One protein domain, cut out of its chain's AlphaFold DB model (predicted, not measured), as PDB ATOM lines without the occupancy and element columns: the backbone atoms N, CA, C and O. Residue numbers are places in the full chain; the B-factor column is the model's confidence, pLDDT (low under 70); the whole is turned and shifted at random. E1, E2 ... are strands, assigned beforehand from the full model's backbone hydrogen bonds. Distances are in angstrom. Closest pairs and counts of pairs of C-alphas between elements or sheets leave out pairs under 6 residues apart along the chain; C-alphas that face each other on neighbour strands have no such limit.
ATOM      1  N   SER A 106     -40.466  -8.541  33.882       41.16
ATOM      2  CA  SER A 106     -40.509  -9.935  33.406       41.16
ATOM      3  C   SER A 106     -41.830 -10.307  32.714       41.16
ATOM      4  O   SER A 106     -41.922 -11.359  32.090       41.16
ATOM      5  N   LYS A 107     -42.844  -9.429  32.755       40.69
ATOM      6  CA  LYS A 107     -44.054  -9.516  31.918       40.69
ATOM      7  C   LYS A 107     -43.914  -8.896  30.518       40.69
ATOM      8  O   LYS A 107     -44.745  -9.180  29.664       40.69
ATOM      9  N   ALA A 108     -42.901  -8.065  30.276       40.62
ATOM     10  CA  ALA A 108     -42.504  -7.585  28.948       40.62
ATOM     11  C   ALA A 108     -41.426  -8.481  28.304       40.62
ATOM     12  O   ALA A 108     -41.201  -8.421  27.095       40.62
ATOM     13  N   GLN A 109     -40.802  -9.365  29.088       40.19
ATOM     14  CA  GLN A 109     -39.961 -10.441  28.577       40.19
ATOM     15  C   GLN A 109     -40.838 -11.611  28.136       40.19
ATOM     16  O   GLN A 109     -41.229 -12.450  28.942       40.19
ATOM     17  N   ASN A 110     -41.192 -11.597  26.849       40.12
ATOM     18  CA  ASN A 110     -41.306 -12.745  25.938       40.12
ATOM     19  C   ASN A 110     -42.352 -12.437  24.863       40.12
ATOM     20  O   ASN A 110     -43.465 -12.961  24.877       40.12
ATOM     21  N   PHE A 111     -41.963 -11.645  23.861       51.41
ATOM     22  CA  PHE A 111     -42.510 -11.851  22.521       51.41
ATOM     23  C   PHE A 111     -41.960 -13.190  22.010       51.41
ATOM     24  O   PHE A 111     -40.973 -13.237  21.283       51.41
ATOM     25  N   ALA A 112     -42.544 -14.296  22.475       59.44
ATOM     26  CA  ALA A 112     -42.230 -15.619  21.964       59.44
ATOM     27  C   ALA A 112     -42.945 -15.787  20.621       59.44
ATOM     28  O   ALA A 112     -44.174 -15.743  20.556       59.44
ATOM     29  N   ILE A 113     -42.166 -15.954  19.556       79.38
ATOM     30  CA  ILE A 113     -42.687 -16.464  18.294       79.38
ATOM     31  C   ILE A 113     -42.770 -17.978  18.459       79.38
ATOM     32  O   ILE A 113     -41.757 -18.640  18.669       79.38
ATOM     33  N   GLU A 114     -43.986 -18.511  18.446       85.69
ATOM     34  CA  GLU A 114     -44.213 -19.948  18.575       85.69
ATOM     35  C   GLU A 114     -44.228 -20.600  17.197       85.69
ATOM     36  O   GLU A 114     -44.945 -20.155  16.301       85.69
ATOM     37  N   GLU A 115     -43.458 -21.670  17.037       90.06
ATOM     38  CA  GLU A 115     -43.482 -22.491  15.834       90.06
ATOM     39  C   GLU A 115     -44.683 -23.449  15.900       90.06
ATOM     40  O   GLU A 115     -44.806 -24.257  16.825       90.06
ATOM     41  N   VAL A 116     -45.596 -23.346  14.934       92.06
ATOM     42  CA  VAL A 116     -46.818 -24.153  14.855       92.06
ATOM     43  C   VAL A 116     -46.836 -24.976  13.568       92.06
ATOM     44  O   VAL A 116     -46.518 -24.494  12.484       92.06
ATOM     45  N   SER A 117     -47.269 -26.235  13.659       93.06
ATOM     46  CA  SER A 117     -47.413 -27.113  12.486       93.06
ATOM     47  C   SER A 117     -48.631 -26.773  11.614       93.06
ATOM     48  O   SER A 117     -48.718 -27.204  10.466       93.06
ATOM     49  N   SER A 118     -49.581 -26.005  12.156       95.31
ATOM     50  CA  SER A 118     -50.726 -25.420  11.452       95.31
ATOM     51  C   SER A 118     -51.229 -24.191  12.216       95.31
ATOM     52  O   SER A 118     -51.072 -24.123  13.436       95.31
ATOM     53  N   LEU A 119     -51.845 -23.225  11.527       93.62
ATOM     54  CA  LEU A 119     -52.404 -22.039  12.184       93.62
ATOM     55  C   LEU A 119     -53.595 -22.423  13.081       93.62
ATOM     56  O   LEU A 119     -54.578 -22.965  12.565       93.62
ATOM     57  N   PRO A 120     -53.567 -22.114  14.392       93.75
ATOM     58  CA  PRO A 120     -54.718 -22.343  15.260       93.75
ATOM     59  C   PRO A 120     -55.926 -21.518  14.797       93.75
ATOM     60  O   PRO A 120     -55.766 -20.486  14.148       93.75
ATOM     61  N   THR A 121     -57.151 -21.899  15.159       96.06
ATOM     62  CA  THR A 121     -58.311 -21.031  14.902       96.06
ATOM     63  C   THR A 121     -58.143 -19.710  15.668       96.06
ATOM     64  O   THR A 121     -57.966 -19.753  16.882       96.06
ATOM     65  N   PRO A 122     -58.168 -18.543  14.999       92.69
ATOM     66  CA  PRO A 122     -57.933 -17.265  15.659       92.69
ATOM     67  C   PRO A 122     -59.084 -16.933  16.614       92.69
ATOM     68  O   PRO A 122     -60.250 -16.943  16.217       92.69
ATOM     69  N   THR A 123     -58.746 -16.600  17.858       92.50
ATOM     70  CA  THR A 123     -59.686 -16.113  18.873       92.50
ATOM     71  C   THR A 123     -59.293 -14.703  19.343       92.50
ATOM     72  O   THR A 123     -58.128 -14.312  19.202       92.50
ATOM     73  N   PRO A 124     -60.226 -13.899  19.893       87.69
ATOM     74  CA  PRO A 124     -59.944 -12.514  20.292       87.69
ATOM     75  C   PRO A 124     -58.794 -12.348  21.297       87.69
ATOM     76  O   PRO A 124     -58.080 -11.349  21.243       87.69
ATOM     77  N   ASP A 125     -58.589 -13.325  22.179       86.00
ATOM     78  CA  ASP A 125     -57.503 -13.378  23.166       86.00
ATOM     79  C   ASP A 125     -56.123 -13.634  22.540       86.00
ATOM     80  O   ASP A 125     -55.104 -13.296  23.136       86.00
ATOM     81  N   MET A 126     -56.072 -14.146  21.307       89.12
ATOM     82  CA  MET A 126     -54.827 -14.323  20.559       89.12
ATOM     83  C   MET A 126     -54.398 -13.057  19.803       89.12
ATOM     84  O   MET A 126     -53.381 -13.085  19.111       89.12
ATOM     85  N   LYS A 127     -55.147 -11.946  19.878       87.25
ATOM     86  CA  LYS A 127     -54.812 -10.707  19.158       87.25
ATOM     87  C   LYS A 127     -53.420 -10.203  19.552       87.25
ATOM     88  O   LYS A 127     -53.157  -9.933  20.718       87.25
ATOM     89  N   GLY A 128     -52.549 -10.031  18.560       82.62
ATOM     90  CA  GLY A 128     -51.154  -9.627  18.762       82.62
ATOM     91  C   GLY A 128     -50.168 -10.793  18.881       82.62
ATOM     92  O   GLY A 128     -48.964 -10.552  18.864       82.62
ATOM     93  N   ARG A 129     -50.644 -12.045  18.946       88.19
ATOM     94  CA  ARG A 129     -49.783 -13.235  18.919       88.19
ATOM     95  C   ARG A 129     -49.161 -13.410  17.532       88.19
ATOM     96  O   ARG A 129     -49.864 -13.294  16.525       88.19
ATOM     97  N   ILE A 130     -47.863 -13.714  17.503       91.88
ATOM     98  CA  ILE A 130     -47.094 -14.018  16.292       91.88
ATOM     99  C   ILE A 130     -46.699 -15.495  16.331       91.88
ATOM    100  O   ILE A 130     -46.217 -15.972  17.359       91.88
ATOM    101  N   VAL A 131     -46.921 -16.214  15.232       90.62
ATOM    102  CA  VAL A 131     -46.520 -17.623  15.083       90.62
ATOM    103  C   VAL A 131     -45.764 -17.834  13.777       90.62
ATOM    104  O   VAL A 131     -46.034 -17.147  12.789       90.62
ATOM    105  N   GLU A 132     -44.849 -18.795  13.764       92.19
ATOM    106  CA  GLU A 132     -44.162 -19.276  12.562       92.19
ATOM    107  C   GLU A 132     -44.803 -20.587  12.097       92.19
ATOM    108  O   GLU A 132     -45.028 -21.493  12.896       92.19
ATOM    109  N   MET A 133     -45.120 -20.690  10.805       91.81
ATOM    110  CA  MET A 133     -45.614 -21.920  10.180       91.81
ATOM    111  C   MET A 133     -44.845 -22.149   8.876       91.81
ATOM    112  O   MET A 133     -45.137 -21.533   7.844       91.81
ATOM    113  N   GLY A 134     -43.850 -23.036   8.926       91.25
ATOM    114  CA  GLY A 134     -42.863 -23.179   7.853       91.25
ATOM    115  C   GLY A 134     -42.024 -21.905   7.712       91.25
ATOM    116  O   GLY A 134     -41.623 -21.320   8.710       91.25
ATOM    117  N   ASP A 135     -41.815 -21.438   6.480       84.25
ATOM    118  CA  ASP A 135     -41.003 -20.242   6.191       84.25
ATOM    119  C   ASP A 135     -41.773 -18.909   6.326       84.25
ATOM    120  O   ASP A 135     -41.272 -17.856   5.929       84.25
ATOM    121  N   ASN A 136     -43.010 -18.933   6.835       83.81
ATOM    122  CA  ASN A 136     -43.866 -17.749   6.948       83.81
ATOM    123  C   ASN A 136     -44.173 -17.422   8.415       83.81
ATOM    124  O   ASN A 136     -44.480 -18.313   9.209       83.81
ATOM    125  N   ALA A 137     -44.188 -16.129   8.741       88.50
ATOM    126  CA  ALA A 137     -44.674 -15.621  10.020       88.50
ATOM    127  C   ALA A 137     -46.108 -15.092   9.870       88.50
ATOM    128  O   ALA A 137     -46.468 -14.516   8.845       88.50
ATOM    129  N   TYR A 138     -46.935 -15.255  10.900       90.12
ATOM    130  CA  TYR A 138     -48.324 -14.805  10.896       90.12
ATOM    131  C   TYR A 138     -48.654 -14.020  12.164       90.12
ATOM    132  O   TYR A 138     -48.326 -14.454  13.266       90.12
ATOM    133  N   LEU A 139     -49.371 -12.902  12.017       92.31
ATOM    134  CA  LEU A 139     -49.912 -12.102  13.123       92.31
ATOM    135  C   LEU A 139     -51.417 -12.358  13.273       92.31
ATOM    136  O   LEU A 139     -52.175 -12.209  12.308       92.31
ATOM    137  N   CYS A 140     -51.872 -12.701  14.478       92.00
ATOM    138  CA  CYS A 140     -53.298 -12.845  14.762       92.00
ATOM    139  C   CYS A 140     -53.943 -11.479  15.039       92.00
ATOM    140  O   CYS A 140     -53.525 -10.736  15.929       92.00
ATOM    141  N   THR A 141     -55.014 -11.152  14.312       86.38
ATOM    142  CA  THR A 141     -55.797  -9.916  14.511       86.38
ATOM    143  C   THR A 141     -56.919 -10.069  15.544       86.38
ATOM    144  O   THR A 141     -57.652  -9.111  15.796       86.38
ATOM    145  N   GLY A 142     -57.078 -11.265  16.118       86.69
ATOM    146  CA  GLY A 142     -58.206 -11.674  16.963       86.69
ATOM    147  C   GLY A 142     -59.360 -12.342  16.199       86.69
ATOM    148  O   GLY A 142     -60.231 -12.943  16.815       86.69
ATOM    149  N   SER A 143     -59.369 -12.254  14.864       89.94
ATOM    150  CA  SER A 143     -60.399 -12.854  13.993       89.94
ATOM    151  C   SER A 143     -59.840 -13.542  12.745       89.94
ATOM    152  O   SER A 143     -60.538 -14.324  12.104       89.94
ATOM    153  N   ALA A 144     -58.584 -13.267  12.390       91.94
ATOM    154  CA  ALA A 144     -57.884 -13.877  11.271       91.94
ATOM    155  C   ALA A 144     -56.374 -13.907  11.548       91.94
ATOM    156  O   ALA A 144     -55.853 -13.077  12.296       91.94
ATOM    157  N   TRP A 145     -55.670 -14.821  10.887       93.38
ATOM    158  CA  TRP A 145     -54.217 -14.749  10.750       93.38
ATOM    159  C   TRP A 145     -53.861 -13.970   9.491       93.38
ATOM    160  O   TRP A 145     -54.461 -14.176   8.431       93.38
ATOM    161  N   LYS A 146     -52.885 -13.073   9.599       90.44
ATOM    162  CA  LYS A 146     -52.350 -12.316   8.466       90.44
ATOM    163  C   LYS A 146     -50.906 -12.733   8.240       90.44
ATOM    164  O   LYS A 146     -50.104 -12.636   9.163       90.44
ATOM    165  N   ASN A 147     -50.615 -13.227   7.035       89.50
ATOM    166  CA  ASN A 147     -49.251 -13.558   6.638       89.50
ATOM    167  C   ASN A 147     -48.410 -12.276   6.654       89.50
ATOM    168  O   ASN A 147     -48.836 -11.246   6.126       89.50
ATOM    169  N   MET A 148     -47.252 -12.346   7.290       85.75
ATOM    170  CA  MET A 148     -46.241 -11.310   7.291       85.75
ATOM    171  C   MET A 148     -45.192 -11.694   6.254       85.75
ATOM    172  O   MET A 148     -44.409 -12.617   6.465       85.75
ATOM    173  N   THR A 149     -45.180 -10.989   5.125       70.69
ATOM    174  CA  THR A 149     -44.190 -11.225   4.072       70.69
ATOM    175  C   THR A 149     -42.794 -10.916   4.610       70.69
ATOM    176  O   THR A 149     -42.444  -9.761   4.849       70.69
ATOM    177  N   TYR A 150     -41.997 -11.961   4.813       54.03
ATOM    178  CA  TYR A 150     -40.597 -11.851   5.198       54.03
ATOM    179  C   TYR A 150     -39.766 -11.421   3.982       54.03
ATOM    180  O   TYR A 150     -39.708 -12.135   2.983       54.03
ATOM    181  N   THR A 151     -39.120 -10.254   4.041       47.47
ATOM    182  CA  THR A 151     -38.366  -9.696   2.900       47.47
ATOM    183  C   THR A 151     -36.861  -9.999   2.915       47.47
ATOM    184  O   THR A 151     -36.137  -9.462   2.082       47.47
ATOM    185  N   GLY A 152     -36.371 -10.883   3.794       45.84
ATOM    186  CA  GLY A 152     -35.030 -11.474   3.665       45.84
ATOM    187  C   GLY A 152     -34.185 -11.524   4.941       45.84
ATOM    188  O   GLY A 152     -34.468 -10.862   5.936       45.84
ATOM    189  N   THR A 153     -33.120 -12.331   4.887       43.94
ATOM    190  CA  THR A 153     -32.200 -12.619   6.001       43.94
ATOM    191  C   THR A 153     -30.947 -11.748   5.914       43.94
ATOM    192  O   THR A 153     -30.209 -11.819   4.934       43.94
ATOM    193  N   TYR A 154     -30.676 -10.950   6.948       39.97
ATOM    194  CA  TYR A 154     -29.454 -10.149   7.055       39.97
ATOM    195  C   TYR A 154     -28.335 -10.962   7.717       39.97
ATOM    196  O   TYR A 154     -28.453 -11.359   8.878       39.97
ATOM    197  N   ILE A 178     -36.768  -8.523  11.519       43.22
ATOM    198  CA  ILE A 178     -36.490  -9.453  12.614       43.22
ATOM    199  C   ILE A 178     -35.039  -9.904  12.484       43.22
ATOM    200  O   ILE A 178     -34.642 -10.439  11.447       43.22
ATOM    201  N   LYS A 179     -34.237  -9.697  13.531       43.06
ATOM    202  CA  LYS A 179     -32.883 -10.250  13.610       43.06
ATOM    203  C   LYS A 179     -32.919 -11.510  14.468       43.06
ATOM    204  O   LYS A 179     -33.301 -11.457  15.636       43.06
ATOM    205  N   LYS A 180     -32.486 -12.630  13.889       40.28
ATOM    206  CA  LYS A 180     -32.257 -13.893  14.598       40.28
ATOM    207  C   LYS A 180     -30.778 -13.977  14.963       40.28
ATOM    208  O   LYS A 180     -29.942 -14.099  14.066       40.28
ATOM    209  N   ASP A 181     -30.443 -13.878  16.247       44.53
ATOM    210  CA  ASP A 181     -29.179 -14.440  16.734       44.53
ATOM    211  C   ASP A 181     -29.425 -15.871  17.232       44.53
ATOM    212  O   ASP A 181     -30.568 -16.291  17.405       44.53
ATOM    213  N   SER A 182     -28.366 -16.661  17.405       41.75
ATOM    214  CA  SER A 182     -28.456 -18.086  17.752       41.75
ATOM    215  C   SER A 182     -29.100 -18.387  19.117       41.75
ATOM    216  O   SER A 182     -29.177 -19.553  19.496       41.75
ATOM    217  N   SER A 183     -29.552 -17.377  19.860       36.75
ATOM    218  CA  SER A 183     -30.135 -17.513  21.197       36.75
ATOM    219  C   SER A 183     -31.338 -16.602  21.482       36.75
ATOM    220  O   SER A 183     -32.093 -16.910  22.398       36.75
ATOM    221  N   HIS A 184     -31.566 -15.531  20.711       38.59
ATOM    222  CA  HIS A 184     -32.673 -14.592  20.917       38.59
ATOM    223  C   HIS A 184     -33.213 -14.034  19.588       38.59
ATOM    224  O   HIS A 184     -32.463 -13.750  18.648       38.59
TER     225      HIS A 184
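AT A GLANCE: This is residues 106 to 154 and 178 to 184 of the 524 residues of an uncharacterized protein of Candidatus Omnitrophica bacterium (UniProt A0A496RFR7). With little regular structure, this is a small antiparallel sheet, a meander E1, E2, E3 with each strand beside the one before, and a long unnamed stretch, residues 106 to 129, that pairs briefly with E1 at 114 to 115. The 56 printed residues have no named helix and four strands, E1 to E4, holding 16 residues: all strand. It is only just compact, close to loose, with radius of gyration of the C-alphas 12.1 A and spans 32 by 29 by 18 A.

IN THESE COORDINATES: From Ser 106, go to C-alpha 130 at (-47.094, -14.018, 16.292), where E1, residues 130 to 133, begins. E2, 136 to 140, runs 13.2 A; E3, 145 to 148, runs 9.3 A. E4, 178 to 180, ends at (-32.257, -13.893, 14.598).

HOW THE PARTS SIT: In hairpin E1 and E2, N 131 and O 138 are within hydrogen-bond range, 3.0 A; in hairpin E2 and E3, N 148 and O 137, 2.8 A. E4 pairs with no named strand and is apart from E1, E2 and E3.

THE WHOLE: Residues 155 to 177 are not printed; C-alphas 154 and 178 are 9.0 A apart. Residues 106 to 112, 150 to 154 and 178 to 184 have pLDDT under 70.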